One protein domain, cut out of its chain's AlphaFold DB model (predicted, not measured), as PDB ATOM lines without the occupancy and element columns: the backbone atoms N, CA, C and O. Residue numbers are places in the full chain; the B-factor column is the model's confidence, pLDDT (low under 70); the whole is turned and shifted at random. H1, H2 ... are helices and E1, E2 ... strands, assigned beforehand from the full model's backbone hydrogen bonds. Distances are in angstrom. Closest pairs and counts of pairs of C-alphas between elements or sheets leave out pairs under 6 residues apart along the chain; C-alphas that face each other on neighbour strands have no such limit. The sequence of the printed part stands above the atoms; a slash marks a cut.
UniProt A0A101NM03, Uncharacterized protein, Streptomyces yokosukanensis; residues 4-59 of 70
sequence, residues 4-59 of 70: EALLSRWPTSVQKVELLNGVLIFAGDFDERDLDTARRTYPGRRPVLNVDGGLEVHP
ATOM      1  N   GLU A   4      59.855 -38.057 -13.338       92.31
ATOM      2  CA  GLU A   4      59.085 -38.534 -14.492       92.31
ATOM      3  C   GLU A   4      57.890 -39.375 -14.039       92.31
ATOM      4  O   GLU A   4      56.780 -39.191 -14.526       92.31
ATOM      5  N   ALA A   5      58.098 -40.235 -13.037       87.94
ATOM      6  CA  ALA A   5      57.032 -41.043 -12.458       87.94
ATOM      7  C   ALA A   5      55.981 -40.211 -11.700       87.94
ATOM      8  O   ALA A   5      54.871 -40.693 -11.499       87.94
ATOM      9  N   LEU A   6      56.317 -39.000 -11.246       88.00
ATOM     10  CA  LEU A   6      55.355 -38.065 -10.651       88.00
ATOM     11  C   LEU A   6      54.593 -37.294 -11.732       88.00
ATOM     12  O   LEU A   6      53.381 -37.135 -11.632       88.00
ATOM     13  N   LEU A   7      55.295 -36.851 -12.779       93.50
ATOM     14  CA  LEU A   7      54.705 -36.119 -13.899       93.50
ATOM     15  C   LEU A   7      53.770 -36.988 -14.748       93.50
ATOM     16  O   LEU A   7      52.885 -36.447 -15.400       93.50
ATOM     17  N   SER A   8      53.939 -38.313 -14.728       92.50
ATOM     18  CA  SER A   8      53.083 -39.260 -15.448       92.50
ATOM     19  C   SER A   8      51.833 -39.689 -14.671       92.50
ATOM     20  O   SER A   8      51.154 -40.614 -15.106       92.50
ATOM     21  N   ARG A   9      51.566 -39.116 -13.491       94.31
ATOM     22  CA  ARG A   9      50.480 -39.558 -12.608       94.31
ATOM     23  C   ARG A   9      49.457 -38.470 -12.381       94.31
ATOM     24  O   ARG A   9      49.790 -37.285 -12.333       94.31
ATOM     25  N   TRP A  10      48.215 -38.885 -12.179       96.31
ATOM     26  CA  TRP A  10      47.162 -37.978 -11.767       96.31
ATOM     27  C   TRP A  10      47.490 -37.395 -10.374       96.31
ATOM     28  O   TRP A  10      47.940 -38.132  -9.490       96.31
ATOM     29  N   PRO A  11      47.283 -36.084 -10.137       95.50
ATOM     30  CA  PRO A  11      46.679 -35.097 -11.041       95.50
ATOM     31  C   PRO A  11      47.685 -34.336 -11.922       95.50
ATOM     32  O   PRO A  11      47.288 -33.445 -12.664       95.50
ATOM     33  N   THR A  12      48.982 -34.624 -11.834       95.62
ATOM     34  CA  THR A  12      50.027 -33.848 -12.520       95.62
ATOM     35  C   THR A  12      50.080 -34.099 -14.029       95.62
ATOM     36  O   THR A  12      50.365 -33.166 -14.773       95.62
ATOM     37  N   SER A  13      49.760 -35.310 -14.491       95.75
ATOM     38  CA  SER A  13      49.717 -35.658 -15.923       95.75
ATOM     39  C   SER A  13      48.485 -35.133 -16.671       95.75
ATOM     40  O   SER A  13      48.356 -35.353 -17.875       95.75
ATOM     41  N   VAL A  14      47.569 -34.446 -15.980       97.50
ATOM     42  CA  VAL A  14      46.328 -33.927 -16.562       97.50
ATOM     43  C   VAL A  14      46.632 -32.899 -17.651       97.50
ATOM     44  O   VAL A  14      47.262 -31.873 -17.405       97.50
ATOM     45  N   GLN A  15      46.115 -33.148 -18.853       96.25
ATOM     46  CA  GLN A  15      46.272 -32.262 -20.009       96.25
ATOM     47  C   GLN A  15      45.203 -31.165 -20.031       96.25
ATOM     48  O   GLN A  15      45.450 -30.050 -20.489       96.25
ATOM     49  N   LYS A  16      43.997 -31.484 -19.543       96.19
ATOM     50  CA  LYS A  16      42.850 -30.574 -19.505       96.19
ATOM     51  C   LYS A  16      41.882 -30.969 -18.392       96.19
ATOM     52  O   LYS A  16      41.691 -32.155 -18.141       96.19
ATOM     53  N   VAL A  17      41.241 -29.972 -17.778       97.25
ATOM     54  CA  VAL A  17      40.118 -30.168 -16.852       97.25
ATOM     55  C   VAL A  17      38.916 -29.373 -17.334       97.25
ATOM     56  O   VAL A  17      39.053 -28.197 -17.660       97.25
ATOM     57  N   GLU A  18      37.749 -30.006 -17.349       96.75
ATOM     58  CA  GLU A  18      36.462 -29.376 -17.641       96.75
ATOM     59  C   GLU A  18      35.441 -29.706 -16.547       96.75
ATOM     60  O   GLU A  18      35.555 -30.719 -15.856       96.75
ATOM     61  N   LEU A  19      34.425 -28.856 -16.395       97.50
ATOM     62  CA  LEU A  19      33.274 -29.117 -15.532       97.50
ATOM     63  C   LEU A  19      32.010 -29.152 -16.394       97.50
ATOM     64  O   LEU A  19      31.528 -28.109 -16.834       97.50
ATOM     65  N   LEU A  20      31.453 -30.344 -16.599       96.06
ATOM     66  CA  LEU A  20      30.260 -30.554 -17.419       96.06
ATOM     67  C   LEU A  20      29.157 -31.186 -16.572       96.06
ATOM     68  O   LEU A  20      29.352 -32.243 -15.983       96.06
ATOM     69  N   ASN A  21      27.992 -30.538 -16.478       93.81
ATOM     70  CA  ASN A  21      26.842 -31.034 -15.706       93.81
ATOM     71  C   ASN A  21      27.183 -31.440 -14.250       93.81
ATOM     72  O   ASN A  21      26.602 -32.370 -13.695       93.81
ATOM     73  N   GLY A  22      28.144 -30.752 -13.619       94.88
ATOM     74  CA  GLY A  22      28.597 -31.054 -12.255       94.88
ATOM     75  C   GLY A  22      29.609 -32.205 -12.136       94.88
ATOM     76  O   GLY A  22      29.974 -32.560 -11.012       94.88
ATOM     77  N   VAL A  23      30.064 -32.762 -13.261       97.56
ATOM     78  CA  VAL A  23      31.112 -33.789 -13.365       97.56
ATOM     79  C   VAL A  23      32.435 -33.122 -13.740       97.56
ATOM     80  O   VAL A  23      32.492 -32.374 -14.717       97.56
ATOM     81  N   LEU A  24      33.490 -33.374 -12.959       98.00
ATOM     82  CA  LEU A  24      34.846 -32.974 -13.347       98.00
ATOM     83  C   LEU A  24      35.379 -33.990 -14.352       98.00
ATOM     84  O   LEU A  24      35.400 -35.179 -14.050       98.00
ATOM     85  N   ILE A  25      35.820 -33.515 -15.506       97.25
ATOM     86  CA  ILE A  25      36.376 -34.330 -16.583       97.25
ATOM     87  C   ILE A  25      37.861 -34.002 -16.690       97.25
ATOM     88  O   ILE A  25      38.222 -32.852 -16.943       97.25
ATOM     89  N   PHE A  26      38.712 -35.004 -16.507       97.75
ATOM     90  CA  PHE A  26      40.157 -34.915 -16.669       97.75
ATOM     91  C   PHE A  26      40.551 -35.631 -17.962       97.75
ATOM     92  O   PHE A  26      40.333 -36.833 -18.097       97.75
ATOM     93  N   ALA A  27      41.157 -34.897 -18.895       96.00
ATOM     94  CA  ALA A  27      41.753 -35.479 -20.093       96.00
ATOM     95  C   ALA A  27      43.219 -35.847 -19.831       96.00
ATOM     96  O   ALA A  27      43.987 -35.033 -19.298       96.00
ATOM     97  N   GLY A  28      43.600 -37.055 -20.222       95.06
ATOM     98  CA  GLY A  28      44.929 -37.623 -20.040       95.06
ATOM     99  C   GLY A  28      44.916 -39.115 -20.352       95.06
ATOM    100  O   GLY A  28      43.947 -39.617 -20.908       95.06
ATOM    101  N   ASP A  29      46.003 -39.792 -19.999       95.31
ATOM    102  CA  ASP A  29      46.130 -41.247 -20.061       95.31
ATOM    103  C   ASP A  29      46.280 -41.742 -18.620       95.31
ATOM    104  O   ASP A  29      47.329 -41.550 -17.994       95.31
ATOM    105  N   PHE A  30      45.180 -42.234 -18.053       96.69
ATOM    106  CA  PHE A  30      45.090 -42.643 -16.656       96.69
ATOM    107  C   PHE A  30      44.838 -44.143 -16.539       96.69
ATOM    108  O   PHE A  30      44.230 -44.770 -17.404       96.69
ATOM    109  N   ASP A  31      45.285 -44.720 -15.426       95.94
ATOM    110  CA  ASP A  31      45.049 -46.124 -15.107       95.94
ATOM    111  C   ASP A  31      44.291 -46.295 -13.775       95.94
ATOM    112  O   ASP A  31      43.935 -45.339 -13.079       95.94
ATOM    113  N   GLU A  32      44.041 -47.548 -13.393       96.81
ATOM    114  CA  GLU A  32      43.357 -47.905 -12.142       96.81
ATOM    115  C   GLU A  32      44.020 -47.312 -10.886       96.81
ATOM    116  O   GLU A  32      43.350 -47.036  -9.887       96.81
ATOM    117  N   ARG A  33      45.335 -47.074 -10.906       95.69
ATOM    118  CA  ARG A  33      46.043 -46.478  -9.766       95.69
ATOM    119  C   ARG A  33      45.722 -44.993  -9.631       95.69
ATOM    120  O   ARG A  33      45.612 -44.484  -8.509       95.69
ATOM    121  N   ASP A  34      45.593 -44.301 -10.755       97.56
ATOM    122  CA  ASP A  34      45.156 -42.909 -10.793       97.56
ATOM    123  C   ASP A  34      43.691 -42.803 -10.341       97.56
ATOM    124  O   ASP A  34      43.371 -41.970  -9.484       97.56
ATOM    125  N   LEU A  35      42.835 -43.732 -10.783       97.31
ATOM    126  CA  LEU A  35      41.448 -43.848 -10.325       97.31
ATOM    127  C   LEU A  35      41.350 -44.048  -8.803       97.31
ATOM    128  O   LEU A  35      40.599 -43.346  -8.118       97.31
ATOM    129  N   ASP A  36      42.143 -44.958  -8.240       97.38
ATOM    130  CA  ASP A  36      42.199 -45.194  -6.795       97.38
ATOM    131  C   ASP A  36      42.684 -43.979  -6.005       97.38
ATOM    132  O   ASP A  36      42.238 -43.737  -4.876       97.38
ATOM    133  N   THR A  37      43.587 -43.196  -6.590       97.31
ATOM    134  CA  THR A  37      44.045 -41.939  -5.993       97.31
ATOM    135  C   THR A  37      42.910 -40.916  -5.996       97.31
ATOM    136  O   THR A  37      42.604 -40.346  -4.947       97.31
ATOM    137  N   ALA A  38      42.202 -40.761  -7.116       97.38
ATOM    138  CA  ALA A  38      41.055 -39.864  -7.225       97.38
ATOM    139  C   ALA A  38      39.919 -40.231  -6.254       97.38
ATOM    140  O   ALA A  38      39.330 -39.340  -5.635       97.38
ATOM    141  N   ARG A  39      39.653 -41.529  -6.037       97.00
ATOM    142  CA  ARG A  39      38.685 -42.016  -5.029       97.00
ATOM    143  C   ARG A  39      39.014 -41.524  -3.619       97.00
ATOM    144  O   ARG A  39      38.107 -41.185  -2.862       97.00
ATOM    145  N   ARG A  40      40.301 -41.445  -3.269       97.50
ATOM    146  CA  ARG A  40      40.759 -40.938  -1.961       97.50
ATOM    147  C   ARG A  40      40.724 -39.415  -1.890       97.50
ATOM    148  O   ARG A  40      40.420 -38.871  -0.833       97.50
ATOM    149  N   THR A  41      41.021 -38.733  -2.996       97.75
ATOM    150  CA  THR A  41      40.995 -37.265  -3.073       97.75
ATOM    151  C   THR A  41      39.577 -36.699  -3.015       97.75
ATOM    152  O   THR A  41      39.375 -35.626  -2.449       97.75
ATOM    153  N   TYR A  42      38.592 -37.417  -3.559       96.50
ATOM    154  CA  TYR A  42      37.202 -36.973  -3.625       96.50
ATOM    155  C   TYR A  42      36.259 -37.894  -2.833       96.50
ATOM    156  O   TYR A  42      35.442 -38.606  -3.425       96.50
ATOM    157  N   PRO A  43      36.321 -37.881  -1.489       96.06
ATOM    158  CA  PRO A  43      35.440 -38.705  -0.671       96.06
ATOM    159  C   PRO A  43      33.963 -38.366  -0.930       96.06
ATOM    160  O   PRO A  43      33.574 -37.201  -1.015       96.06
ATOM    161  N   GLY A  44      33.133 -39.402  -1.077       94.94
ATOM    162  CA  GLY A  44      31.698 -39.278  -1.367       94.94
ATOM    163  C   GLY A  44      31.357 -38.938  -2.824       94.94
ATOM    164  O   GLY A  44      30.183 -38.938  -3.190       94.94
ATOM    165  N   ARG A  45      32.356 -38.671  -3.671       96.94
ATOM    166  CA  ARG A  45      32.184 -38.609  -5.128       96.94
ATOM    167  C   ARG A  45      32.365 -39.999  -5.729       96.94
ATOM    168  O   ARG A  45      32.775 -40.938  -5.049       96.94
ATOM    169  N   ARG A  46      32.054 -40.123  -7.017       97.44
ATOM    170  CA  ARG A  46      32.155 -41.386  -7.756       97.44
ATOM    171  C   ARG A  46      33.090 -41.209  -8.956       97.44
ATOM    172  O   ARG A  46      32.608 -40.838 -10.022       97.44
ATOM    173  N   PRO A  47      34.413 -41.367  -8.776       97.25
ATOM    174  CA  PRO A  47      35.354 -41.357  -9.888       97.25
ATOM    175  C   PRO A  47      35.203 -42.585 -10.791       97.25
ATOM    176  O   PRO A  47      34.981 -43.684 -10.273       97.25
ATOM    177  N   VAL A  48      35.368 -42.405 -12.100       96.69
ATOM    178  CA  VAL A  48      35.376 -43.464 -13.120       96.69
ATOM    179  C   VAL A  48      36.488 -43.222 -14.129       96.69
ATOM    180  O   VAL A  48      36.789 -42.079 -14.461       96.69
ATOM    181  N   LEU A  49      37.099 -44.318 -14.576       96.31
ATOM    182  CA  LEU A  49      38.036 -44.349 -15.687       96.31
ATOM    183  C   LEU A  49      37.272 -44.697 -16.970       96.31
ATOM    184  O   LEU A  49      36.543 -45.691 -17.011       96.31
ATOM    185  N   ASN A  50      37.432 -43.870 -17.993       93.69
ATOM    186  CA  ASN A  50      36.808 -44.039 -19.295       93.69
ATOM    187  C   ASN A  50      37.637 -44.984 -20.178       93.69
ATOM    188  O   ASN A  50      38.821 -45.219 -19.930       93.69
ATOM    189  N   VAL A  51      37.020 -45.525 -21.233       89.12
ATOM    190  CA  VAL A  51      37.693 -46.455 -22.162       89.12
ATOM    191  C   VAL A  51      38.816 -45.766 -22.944       89.12
ATOM    192  O   VAL A  51      39.799 -46.413 -23.302       89.12
ATOM    193  N   ASP A  52      38.697 -44.460 -23.175       88.25
ATOM    194  CA  ASP A  52      39.699 -43.618 -23.834       88.25
ATOM    195  C   ASP A  52      40.876 -43.210 -22.922       88.25
ATOM    196  O   ASP A  52      41.785 -42.517 -23.377       88.25
ATOM    197  N   GLY A  53      40.878 -43.645 -21.657       90.94
ATOM    198  CA  GLY A  53      41.900 -43.304 -20.663       90.94
ATOM    199  C   GLY A  53      41.617 -42.016 -19.886       90.94
ATOM    200  O   GLY A  53      42.405 -41.659 -19.007       90.94
ATOM    201  N   GLY A  54      40.499 -41.330 -20.155       96.06
ATOM    202  CA  GLY A  54      40.046 -40.173 -19.385       96.06
ATOM    203  C   GLY A  54      39.549 -40.541 -17.984       96.06
ATOM    204  O   GLY A  54      39.181 -41.681 -17.709       96.06
ATOM    205  N   LEU A  55      39.515 -39.563 -17.077       97.62
ATOM    206  CA  LEU A  55      38.995 -39.747 -15.720       97.62
ATOM    207  C   LEU A  55      37.855 -38.761 -15.460       97.62
ATOM    208  O   LEU A  55      38.024 -37.549 -15.590       97.62
ATOM    209  N   GLU A  56      36.713 -39.267 -15.015       97.81
ATOM    210  CA  GLU A  56      35.559 -38.464 -14.619       97.81
ATOM    211  C   GLU A  56      35.326 -38.559 -13.113       97.81
ATOM    212  O   GLU A  56      35.478 -39.618 -12.514       97.81
ATOM    213  N   VAL A  57      34.936 -37.456 -12.470       98.06
ATOM    214  CA  VAL A  57      34.550 -37.434 -11.052       98.06
ATOM    215  C   VAL A  57      33.118 -36.945 -10.928       98.06
ATOM    216  O   VAL A  57      32.835 -35.741 -10.947       98.06
ATOM    217  N   HIS A  58      32.200 -37.895 -10.759       98.19
ATOM    218  CA  HIS A  58      30.774 -37.612 -10.667       98.19
ATOM    219  C   HIS A  58      30.364 -37.173  -9.252       98.19
ATOM    220  O   HIS A  58      30.980 -37.582  -8.257       98.19
ATOM    221  N   PRO A  59      29.283 -36.378  -9.116       97.25
ATOM    222  CA  PRO A  59      28.621 -36.131  -7.836       97.25
ATOM    223  C   PRO A  59      28.253 -37.424  -7.102       97.25
ATOM    224  O   PRO A  59      28.149 -38.485  -7.718       97.25
TER     225      PRO A  59
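What this domain is: This is residues 4 to 59 of the 70 residues of an uncharacterized protein of Streptomyces yokosukanensis (UniProt A0A101NM03). A twisted wall of four antiparallel strands, in the order E1, E2, E4, E3, has one helix, H2, over its E3 edge, running along the strands; the short helix H1 lies off by itself at one end of the long axis. The printed part has 56 residues with two named helices and four named strands, in the order H1, E1, E2, H2, E3, E4, and its class is mixed. It is compact, with a radius of gyration of the C-alphas of 10.4 A, yet elongated, spanning 32 by 20 by 18 A.

How they stand to each other: E2, residues 23 to 27, and E4, residues 55 to 58, are inner strands, antiparallel at 175 degrees, with N 26 and O 55 2.8 A apart, within hydrogen-bond range. E1, residues 16 to 20, forms a hairpin with E2; N 25 and O 18 are within range at 2.8 A. E3, residues 46 to 49, forms a hairpin with E4; N 48 and O 56 are within range at 2.8 A. H2, residues 32 to 41, is on the sheet at a height of 8.3 A, over E3, at 20 degrees to it on the local plane; their closest C-alphas, of Arg 39 and Pro 47, are 5.9 A apart. This gives two layers, a helix on one face of a sheet. E2, H2 and E3 form a split strand-helix-strand unit, two strands running the same way with E4 between them, its crossover right-handed. H1, residues 4 to 7, is not on the sheet and is apart from H2. In H2 every O i to N i+4 pair is within hydrogen-bond range; H1 is too short for one.

Where its parts are: H1 begins at C-alpha 4 (59.085, -38.534, -14.492) and is 5.0 A long. E1 measures 12.8 A, E2 12.7 A, H2 14.2 A, E3 10.3 A and E4 9.9 A, ending at C-alpha 58 (30.774, -37.612, -10.667).

The domain as a whole: The C-alphas farthest apart, of Glu 4 and Asn 21, are 33.1 A apart. The printed part has no cut, no link is long, and no printed residue is under 70 in pLDDT.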